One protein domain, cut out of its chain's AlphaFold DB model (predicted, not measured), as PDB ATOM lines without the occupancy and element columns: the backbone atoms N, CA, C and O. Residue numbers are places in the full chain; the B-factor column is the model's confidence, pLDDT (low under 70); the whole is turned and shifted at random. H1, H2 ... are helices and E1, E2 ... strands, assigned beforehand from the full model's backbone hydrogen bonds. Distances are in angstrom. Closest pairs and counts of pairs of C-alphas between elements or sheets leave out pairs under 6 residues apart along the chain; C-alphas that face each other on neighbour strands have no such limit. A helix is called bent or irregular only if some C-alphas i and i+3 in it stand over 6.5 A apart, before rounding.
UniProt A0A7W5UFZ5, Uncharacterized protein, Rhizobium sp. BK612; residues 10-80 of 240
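AT A GLANCE: This is residues 10 to 80 of the 240 residues of an uncharacterized protein of Rhizobium sp. BK612 (UniProt A0A7W5UFZ5). Two slender two-stranded hairpins, E1 with E2 and E3 with E4, follow one another end to end along the longest axis, and a loose pair of helices, H1 and H2, lies to one side of this line. The 71 printed residues include four named strands followed by two named helices, in the class mixed, helices and strands; each two-stranded sheet is antiparallel. The whole is loose and elongated, with a radius of gyration of the C-alphas of 15.6 A and spans of 50 by 26 by 23 A.

IN THESE COORDINATES: Find C-alpha 10 at (127.299, 129.761, 105.186), where E1 begins; it runs to residue 14. E2 is residues 19 to 24, 16.4 A long, E3 residues 27 to 32, 16.5 A, and E4 residues 38 to 43, 16.2 A. H1, residues 46 to 62, starts at (122.352, 129.075, 117.859) and spans 24.0 A; it is irregular, with C-alphas 47 and 50 8.2 A apart, and has a kink of 51 degrees near residue 53. H2, residues 70 to 78, ends at (110.370, 130.557, 125.600).

HOW THE PARTS SIT: In the hairpin of E1 and E2, look for N 10 and O 23 at 2.7 A. E2 runs on into E3 at 32 degrees across residues 25 and 26. In the hairpin of E3 and E4, N 31 and O 39 are 2.8 A apart. H1 is near E2 and near E4, with 6 pairs of C-alphas within 10 A in each case. H1 and H2 are close but not clearly touching: their closest C-alphas, of Ser 53 and Met 73, are 6.9 A apart. They stand at a steep tilt of 48 degrees, opposite ways. In H2 every O i to N i+4 pair is within hydrogen-bond range; in H1, 8 of 13 are.

THE WHOLE: The C-alphas farthest apart, of Glu 16 and Asn 35, are 52.6 A apart. The printed part has no cut, and no link is long. Look for pLDDT under 70 at residue 10, residues 12 to 20 and residues 32 to 38.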
ATOM      1  N   ARG A  10     126.147 128.945 105.553       69.69
ATOM      2  CA  ARG A  10     127.299 129.761 105.186       69.69
ATOM      3  C   ARG A  10     128.548 129.131 105.787       69.69
ATOM      4  O   ARG A  10     128.589 128.858 106.982       69.69
ATOM      5  N   ILE A  11     129.569 128.952 104.961       70.00
ATOM      6  CA  ILE A  11     130.898 128.551 105.418       70.00
ATOM      7  C   ILE A  11     131.737 129.816 105.575       70.00
ATOM      8  O   ILE A  11     131.864 130.602 104.633       70.00
ATOM      9  N   GLU A  12     132.295 130.021 106.757       69.38
ATOM     10  CA  GLU A  12     133.301 131.042 107.017       69.38
ATOM     11  C   GLU A  12     134.671 130.364 107.109       69.38
ATOM     12  O   GLU A  12     134.893 129.483 107.943       69.38
ATOM     13  N   ASN A  13     135.584 130.761 106.219       60.94
ATOM     14  CA  ASN A  13     136.952 130.252 106.200       60.94
ATOM     15  C   ASN A  13     137.800 131.017 107.207       60.94
ATOM     16  O   ASN A  13     138.011 132.220 107.051       60.94
ATOM     17  N   HIS A  14     138.353 130.308 108.187       58.50
ATOM     18  CA  HIS A  14     139.391 130.854 109.045       58.50
ATOM     19  C   HIS A  14     140.756 130.489 108.447       58.50
ATOM     20  O   HIS A  14     141.304 129.419 108.717       58.50
ATOM     21  N   LEU A  15     141.280 131.366 107.583       51.38
ATOM     22  CA  LEU A  15     142.487 131.111 106.779       51.38
ATOM     23  C   LEU A  15     143.714 130.725 107.627       51.38
ATOM     24  O   LEU A  15     144.521 129.916 107.189       51.38
ATOM     25  N   GLU A  16     143.822 131.245 108.851       52.16
ATOM     26  CA  GLU A  16     144.956 130.986 109.750       52.16
ATOM     27  C   GLU A  16     144.915 129.620 110.451       52.16
ATOM     28  O   GLU A  16     145.960 129.078 110.795       52.16
ATOM     29  N   SER A  17     143.728 129.046 110.680       55.78
ATOM     30  CA  SER A  17     143.585 127.779 111.421       55.78
ATOM     31  C   SER A  17     143.217 126.591 110.532       55.78
ATOM     32  O   SER A  17     143.159 125.461 111.019       55.78
ATOM     33  N   GLY A  18     142.932 126.833 109.247       56.91
ATOM     34  CA  GLY A  18     142.482 125.809 108.300       56.91
ATOM     35  C   GLY A  18     141.122 125.192 108.652       56.91
ATOM     36  O   GLY A  18     140.735 124.187 108.059       56.91
ATOM     37  N   ARG A  19     140.398 125.758 109.628       61.78
ATOM     38  CA  ARG A  19     139.092 125.260 110.069       61.78
ATOM     39  C   ARG A  19     137.964 126.012 109.374       61.78
ATOM     40  O   ARG A  19     137.990 127.237 109.237       61.78
ATOM     41  N   PHE A  20     136.949 125.253 108.984       65.19
ATOM     42  CA  PHE A  20     135.695 125.774 108.459       65.19
ATOM     43  C   PHE A  20     134.725 126.012 109.615       65.19
ATOM     44  O   PHE A  20     134.421 125.082 110.362       65.19
ATOM     45  N   ASN A  21     134.216 127.236 109.742       71.38
ATOM     46  CA  ASN A  21     133.091 127.518 110.626       71.38
ATOM     47  C   ASN A  21     131.799 127.463 109.813       71.38
ATOM     48  O   ASN A  21     131.642 128.171 108.818       71.38
ATOM     49  N   LEU A  22     130.871 126.609 110.235       71.75
ATOM     50  CA  LEU A  22     129.555 126.479 109.623       71.75
ATOM     51  C   LEU A  22     128.572 127.374 110.378       71.75
ATOM     52  O   LEU A  22     128.448 127.254 111.593       71.75
ATOM     53  N   ARG A  23     127.877 128.257 109.660       74.94
ATOM     54  CA  ARG A  23     126.815 129.110 110.207       74.94
ATOM     55  C   ARG A  23     125.519 128.903 109.450       74.94
ATOM     56  O   ARG A  23     125.502 128.941 108.220       74.94
ATOM     57  N   LEU A  24     124.415 128.725 110.160       75.31
ATOM     58  CA  LEU A  24     123.096 128.653 109.547       75.31
ATOM     59  C   LEU A  24     122.705 130.036 109.009       75.31
ATOM     60  O   LEU A  24     122.727 131.032 109.734       75.31
ATOM     61  N   ILE A  25     122.302 130.109 107.741       75.44
ATOM     62  CA  ILE A  25     121.649 131.311 107.224       75.44
ATOM     63  C   ILE A  25     120.209 131.297 107.729       75.44
ATOM     64  O   ILE A  25     119.505 130.299 107.567       75.44
ATOM     65  N   THR A  26     119.766 132.406 108.327       75.75
ATOM     66  CA  THR A  26     118.385 132.553 108.792       75.75
ATOM     67  C   THR A  26     117.414 132.236 107.663       75.75
ATOM     68  O   THR A  26     117.479 132.849 106.595       75.75
ATOM     69  N   ASN A  27     116.508 131.296 107.910       78.12
ATOM     70  CA  ASN A  27     115.506 130.878 106.941       78.12
ATOM     71  C   ASN A  27     114.110 130.979 107.558       78.12
ATOM     72  O   ASN A  27     113.943 130.725 108.751       78.12
ATOM     73  N   GLN A  28     113.126 131.367 106.751       77.69
ATOM     74  CA  GLN A  28     111.747 131.570 107.184       77.69
ATOM     75  C   GLN A  28     110.814 130.816 106.247       77.69
ATOM     76  O   GLN A  28     110.884 131.024 105.038       77.69
ATOM     77  N   HIS A  29     109.936 129.982 106.800       74.94
ATOM     78  CA  HIS A  29     108.942 129.248 106.016       74.94
ATOM     79  C   HIS A  29     107.554 129.393 106.634       74.94
ATOM     80  O   HIS A  29     107.434 129.304 107.859       74.94
ATOM     81  N   PRO A  30     106.511 129.616 105.818       72.00
ATOM     82  CA  PRO A  30     105.141 129.595 106.300       72.00
ATOM     83  C   PRO A  30     104.763 128.177 106.753       72.00
ATOM     84  O   PRO A  30     105.120 127.184 106.122       72.00
ATOM     85  N   LEU A  31     104.035 128.101 107.858       72.81
ATOM     86  CA  LEU A  31     103.376 126.918 108.389       72.81
ATOM     87  C   LEU A  31     101.867 127.165 108.312       72.81
ATOM     88  O   LEU A  31     101.390 128.240 108.680       72.81
ATOM     89  N   ALA A  32     101.117 126.174 107.834       61.81
ATOM     90  CA  ALA A  32      99.662 126.236 107.857       61.81
ATOM     91  C   ALA A  32      99.180 126.128 109.312       61.81
ATOM     92  O   ALA A  32      99.425 125.111 109.962       61.81
ATOM     93  N   GLY A  33      98.539 127.175 109.833       66.94
ATOM     94  CA  GLY A  33      97.866 127.126 111.128       66.94
ATOM     95  C   GLY A  33      96.515 126.416 111.027       66.94
ATOM     96  O   GLY A  33      95.841 126.473 109.999       66.94
ATOM     97  N   GLU A  34      96.097 125.767 112.114       58.28
ATOM     98  CA  GLU A  34      94.871 124.952 112.161       58.28
ATOM     99  C   GLU A  34      93.570 125.779 112.052       58.28
ATOM    100  O   GLU A  34      92.523 125.227 111.727       58.28
ATOM    101  N   ASN A  35      93.633 127.107 112.229       57.19
ATOM    102  CA  ASN A  35      92.467 128.005 112.292       57.19
ATOM    103  C   ASN A  35      92.469 129.134 111.237       57.19
ATOM    104  O   ASN A  35      91.856 130.179 111.445       57.19
ATOM    105  N   GLY A  36      93.174 128.965 110.111       59.88
ATOM    106  CA  GLY A  36      93.338 130.029 109.102       59.88
ATOM    107  C   GLY A  36      94.363 131.105 109.488       59.88
ATOM    108  O   GLY A  36      94.489 132.121 108.807       59.88
ATOM    109  N   GLU A  37      95.106 130.873 110.570       68.31
ATOM    110  CA  GLU A  37      96.247 131.686 110.981       68.31
ATOM    111  C   GLU A  37      97.491 131.314 110.158       68.31
ATOM    112  O   GLU A  37      97.814 130.136 109.986       68.31
ATOM    113  N   GLU A  38      98.217 132.316 109.658       66.94
ATOM    114  CA  GLU A  38      99.528 132.108 109.042       66.94
ATOM    115  C   GLU A  38     100.605 132.066 110.129       66.94
ATOM    116  O   GLU A  38     100.961 133.088 110.722       66.94
ATOM    117  N   LEU A  39     101.153 130.878 110.383       75.69
ATOM    118  CA  LEU A  39     102.306 130.710 111.259       75.69
ATOM    119  C   LEU A  39     103.588 130.849 110.433       75.69
ATOM    120  O   LEU A  39     103.654 130.424 109.283       75.69
ATOM    121  N   ILE A  40     104.638 131.438 111.004       76.56
ATOM    122  CA  ILE A  40     105.946 131.543 110.345       76.56
ATOM    123  C   ILE A  40     106.975 130.836 111.215       76.56
ATOM    124  O   ILE A  40     107.234 131.254 112.342       76.56
ATOM    125  N   ASN A  41     107.603 129.795 110.672       80.06
ATOM    126  CA  ASN A  41     108.759 129.172 111.298       80.06
ATOM    127  C   ASN A  41     110.015 129.966 110.940       80.06
ATOM    128  O   ASN A  41     110.336 130.109 109.759       80.06
ATOM    129  N   ILE A  42     110.734 130.461 111.946       81.38
ATOM    130  CA  ILE A  42     112.004 131.167 111.777       81.38
ATOM    131  C   ILE A  42     113.115 130.282 112.340       81.38
ATOM    132  O   ILE A  42     113.199 130.072 113.546       81.38
ATOM    133  N   ARG A  43     114.010 129.807 111.473       81.69
ATOM    134  CA  ARG A  43     115.223 129.086 111.878       81.69
ATOM    135  C   ARG A  43     116.392 130.060 111.959       81.69
ATOM    136  O   ARG A  43     116.673 130.765 110.988       81.69
ATOM    137  N   VAL A  44     117.082 130.089 113.097       83.25
ATOM    138  CA  VAL A  44     118.227 130.973 113.367       83.25
ATOM    139  C   VAL A  44     119.397 130.139 113.885       83.25
ATOM    140  O   VAL A  44     119.194 129.104 114.516       83.25
ATOM    141  N   ASP A  45     120.618 130.577 113.591       80.69
ATOM    142  CA  ASP A  45     121.825 129.983 114.160       80.69
ATOM    143  C   ASP A  45     121.841 130.124 115.692       80.69
ATOM    144  O   ASP A  45     121.471 131.171 116.230       80.69
ATOM    145  N   ALA A  46     122.297 129.087 116.399       82.00
ATOM    146  CA  ALA A  46     122.352 129.075 117.859       82.00
ATOM    147  C   ALA A  46     123.272 130.165 118.442       82.00
ATOM    148  O   ALA A  46     123.068 130.580 119.581       82.00
ATOM    149  N   ALA A  47     124.251 130.654 117.676       79.50
ATOM    150  CA  ALA A  47     125.098 131.771 118.080       79.50
ATOM    151  C   ALA A  47     124.369 133.130 118.043       79.50
ATOM    152  O   ALA A  47     124.813 134.068 118.694       79.50
ATOM    153  N   ASN A  48     123.246 133.237 117.321       82.38
ATOM    154  CA  ASN A  48     122.526 134.495 117.075       82.38
ATOM    155  C   ASN A  48     121.155 134.546 117.774       82.38
ATOM    156  O   ASN A  48     120.231 135.210 117.301       82.38
ATOM    157  N   VAL A  49     120.992 133.836 118.895       79.25
ATOM    158  CA  VAL A  49     119.717 133.779 119.637       79.25
ATOM    159  C   VAL A  49     119.277 135.163 120.131       79.25
ATOM    160  O   VAL A  49     118.087 135.471 120.123       79.25
ATOM    161  N   GLU A  50     120.217 136.036 120.492       80.38
ATOM    162  CA  GLU A  50     119.918 137.394 120.971       80.38
ATOM    163  C   GLU A  50     119.301 138.293 119.881       80.38
ATOM    164  O   GLU A  50     118.526 139.208 120.172       80.38
ATOM    165  N   ASP A  51     119.569 137.996 118.605       82.69
ATOM    166  CA  ASP A  51     119.051 138.756 117.468       82.69
ATOM    167  C   ASP A  51     117.639 138.326 117.032       82.69
ATOM    168  O   ASP A  51     117.039 138.973 116.165       82.69
ATOM    169  N   VAL A  52     117.061 137.283 117.640       83.50
ATOM    170  CA  VAL A  52     115.708 136.788 117.314       83.50
ATOM    171  C   VAL A  52     114.665 137.902 117.431       83.50
ATOM    172  O   VAL A  52     113.837 138.066 116.533       83.50
ATOM    173  N   SER A  53     114.756 138.738 118.469       83.00
ATOM    174  CA  SER A  53     113.856 139.882 118.681       83.00
ATOM    175  C   SER A  53     113.866 140.865 117.501       83.00
ATOM    176  O   SER A  53     112.811 141.299 117.022       83.00
ATOM    177  N   LYS A  54     115.056 141.167 116.967       85.00
ATOM    178  CA  LYS A  54     115.244 142.036 115.798       85.00
ATOM    179  C   LYS A  54     114.677 141.386 114.539       85.00
ATOM    180  O   LYS A  54     114.028 142.068 113.745       85.00
ATOM    181  N   ILE A  55     114.894 140.082 114.354       83.38
ATOM    182  CA  ILE A  55     114.405 139.325 113.190       83.38
ATOM    183  C   ILE A  55     112.870 139.306 113.165       83.38
ATOM    184  O   ILE A  55     112.275 139.610 112.127       83.38
ATOM    185  N   VAL A  56     112.234 139.014 114.302       84.44
ATOM    186  CA  VAL A  56     110.769 138.969 114.444       84.44
ATOM    187  C   VAL A  56     110.152 140.345 114.188       84.44
ATOM    188  O   VAL A  56     109.247 140.477 113.363       84.44
ATOM    189  N   ASN A  57     110.670 141.396 114.829       84.00
ATOM    190  CA  ASN A  57     110.132 142.747 114.658       84.00
ATOM    191  C   ASN A  57     110.355 143.299 113.241       84.00
ATOM    192  O   ASN A  57     109.474 143.972 112.702       84.00
ATOM    193  N   ARG A  58     111.479 142.964 112.592       84.88
ATOM    194  CA  ARG A  58     111.703 143.288 111.175       84.88
ATOM    195  C   ARG A  58     110.638 142.648 110.286       84.88
ATOM    196  O   ARG A  58     110.064 143.339 109.449       84.88
ATOM    197  N   ARG A  59     110.321 141.368 110.505       81.56
ATOM    198  CA  ARG A  59     109.295 140.661 109.725       81.56
ATOM    199  C   ARG A  59     107.898 141.244 109.937       81.56
ATOM    200  O   ARG A  59     107.162 141.439 108.975       81.56
ATOM    201  N   ARG A  60     107.542 141.594 111.175       83.38
ATOM    202  CA  ARG A  60     106.262 142.263 111.471       83.38
ATOM    203  C   ARG A  60     106.148 143.614 110.769       83.38
ATOM    204  O   ARG A  60     105.102 143.899 110.197       83.38
ATOM    205  N   LYS A  61     107.236 144.388 110.708       86.69
ATOM    206  CA  LYS A  61     107.292 145.642 109.942       86.69
ATOM    207  C   LYS A  61     107.057 145.421 108.441       86.69
ATOM    208  O   LYS A  61     106.313 146.190 107.839       86.69
ATOM    209  N   GLU A  62     107.647 144.382 107.845       84.56
ATOM    210  CA  GLU A  62     107.403 144.009 106.436       84.56
ATOM    211  C   GLU A  62     105.928 143.666 106.181       84.56
ATOM    212  O   GLU A  62     105.360 144.078 105.173       84.56
ATOM    213  N   LEU A  63     105.292 142.980 107.135       81.38
ATOM    214  CA  LEU A  63     103.869 142.627 107.106       81.38
ATOM    215  C   LEU A  63     102.940 143.772 107.552       81.38
ATOM    216  O   LEU A  63     101.734 143.571 107.660       81.38
ATOM    217  N   LYS A  64     103.477 144.975 107.806       85.69
ATOM    218  CA  LYS A  64     102.742 146.156 108.308       85.69
ATOM    219  C   LYS A  64     102.014 145.923 109.641       85.69
ATOM    220  O   LYS A  64     101.027 146.590 109.940       85.69
ATOM    221  N   LEU A  65     102.516 145.001 110.458       83.19
ATOM    222  CA  LEU A  65     102.022 144.719 111.801       83.19
ATOM    223  C   LEU A  65     102.794 145.543 112.848       83.19
ATOM    224  O   LEU A  65     103.994 145.785 112.677       83.19
ATOM    225  N   PRO A  66     102.149 145.945 113.960       82.88
ATOM    226  CA  PRO A  66     102.838 146.613 115.058       82.88
ATOM    227  C   PRO A  66     103.881 145.678 115.695       82.88
ATOM    228  O   PRO A  66     103.667 144.459 115.710       82.88
ATOM    229  N   PRO A  67     105.001 146.208 116.221       84.19
ATOM    230  CA  PRO A  67     106.005 145.404 116.917       84.19
ATOM    231  C   PRO A  67     105.395 144.703 118.137       84.19
ATOM    232  O   PRO A  67     104.417 145.184 118.708       84.19
ATOM    233  N   LEU A  68     105.955 143.554 118.516       84.81
ATOM    234  CA  LEU A  68     105.512 142.847 119.722       84.81
ATOM    235  C   LEU A  68     105.940 143.616 120.975       84.81
ATOM    236  O   LEU A  68     107.014 144.224 120.994       84.81
ATOM    237  N   THR A  69     105.118 143.555 122.022       83.56
ATOM    238  CA  THR A  69     105.493 144.047 123.356       83.56
ATOM    239  C   THR A  69     106.554 143.138 123.988       83.56
ATOM    240  O   THR A  69     106.739 141.996 123.560       83.56
ATOM    241  N   GLU A  70     107.258 143.612 125.020       79.75
ATOM    242  CA  GLU A  70     108.262 142.798 125.728       79.75
ATOM    243  C   GLU A  70     107.666 141.502 126.296       79.75
ATOM    244  O   GLU A  70     108.275 140.438 126.192       79.75
ATOM    245  N   GLU A  71     106.433 141.559 126.803       77.75
ATOM    246  CA  GLU A  71     105.706 140.394 127.315       77.75
ATOM    247  C   GLU A  71     105.450 139.355 126.213       77.75
ATOM    248  O   GLU A  71     105.721 138.168 126.406       77.75
ATOM    249  N   GLN A  72     105.023 139.796 125.028       79.19
ATOM    250  CA  GLN A  72     104.806 138.929 123.864       79.19
ATOM    251  C   GLN A  72     106.120 138.405 123.267       79.19
ATOM    252  O   GLN A  72     106.170 137.308 122.716       79.19
ATOM    253  N   MET A  73     107.212 139.162 123.370       79.38
ATOM    254  CA  MET A  73     108.531 138.690 122.944       79.38
ATOM    255  C   MET A  73     109.089 137.644 123.918       79.38
ATOM    256  O   MET A  73     109.775 136.702 123.508       79.38
ATOM    257  N   SER A  74     108.755 137.765 125.206       76.94
ATOM    258  CA  SER A  74     109.157 136.801 126.230       76.94
ATOM    259  C   SER A  74     108.542 135.418 125.993       76.94
ATOM    260  O   SER A  74     109.224 134.416 126.206       76.94
ATOM    261  N   SER A  75     107.302 135.339 125.490       76.94
ATOM    262  CA  SER A  75     106.682 134.065 125.103       76.94
ATOM    263  C   SER A  75     107.350 133.470 123.865       76.94
ATOM    264  O   SER A  75     107.731 132.307 123.892       76.94
ATOM    265  N   VAL A  76     107.635 134.286 122.842       77.69
ATOM    266  CA  VAL A  76     108.365 133.833 121.640       77.69
ATOM    267  C   VAL A  76     109.741 133.264 121.992       77.69
ATOM    268  O   VAL A  76     110.176 132.274 121.414       77.69
ATOM    269  N   THR A  77     110.430 133.867 122.964       77.19
ATOM    270  CA  THR A  77     111.757 133.404 123.400       77.19
ATOM    271  C   THR A  77     111.687 132.072 124.150       77.19
ATOM    272  O   THR A  77     112.601 131.257 124.042       77.19
ATOM    273  N   LYS A  78     110.600 131.827 124.894       78.12
ATOM    274  CA  LYS A  78     110.370 130.557 125.600       78.12
ATOM    275  C   LYS A  78     110.097 129.398 124.642       78.12
ATOM    276  O   LYS A  78     110.485 128.275 124.947       78.12
ATOM    277  N   ASP A  79     109.513 129.682 123.484       79.62
ATOM    278  CA  ASP A  79     109.181 128.678 122.468       79.62
ATOM    279  C   ASP A  79     110.366 128.329 121.543       79.62
ATOM    280  O   ASP A  79     110.223 127.540 120.605       79.62
ATOM    281  N   ILE A  80     111.561 128.882 121.792       81.69
ATOM    282  CA  ILE A  80     112.765 128.558 121.015       81.69
ATOM    283  C   ILE A  80     113.175 127.105 121.274       81.69
ATOM    284  O   ILE A  80     113.716 126.757 122.325       81.69
TER     285      ILE A  80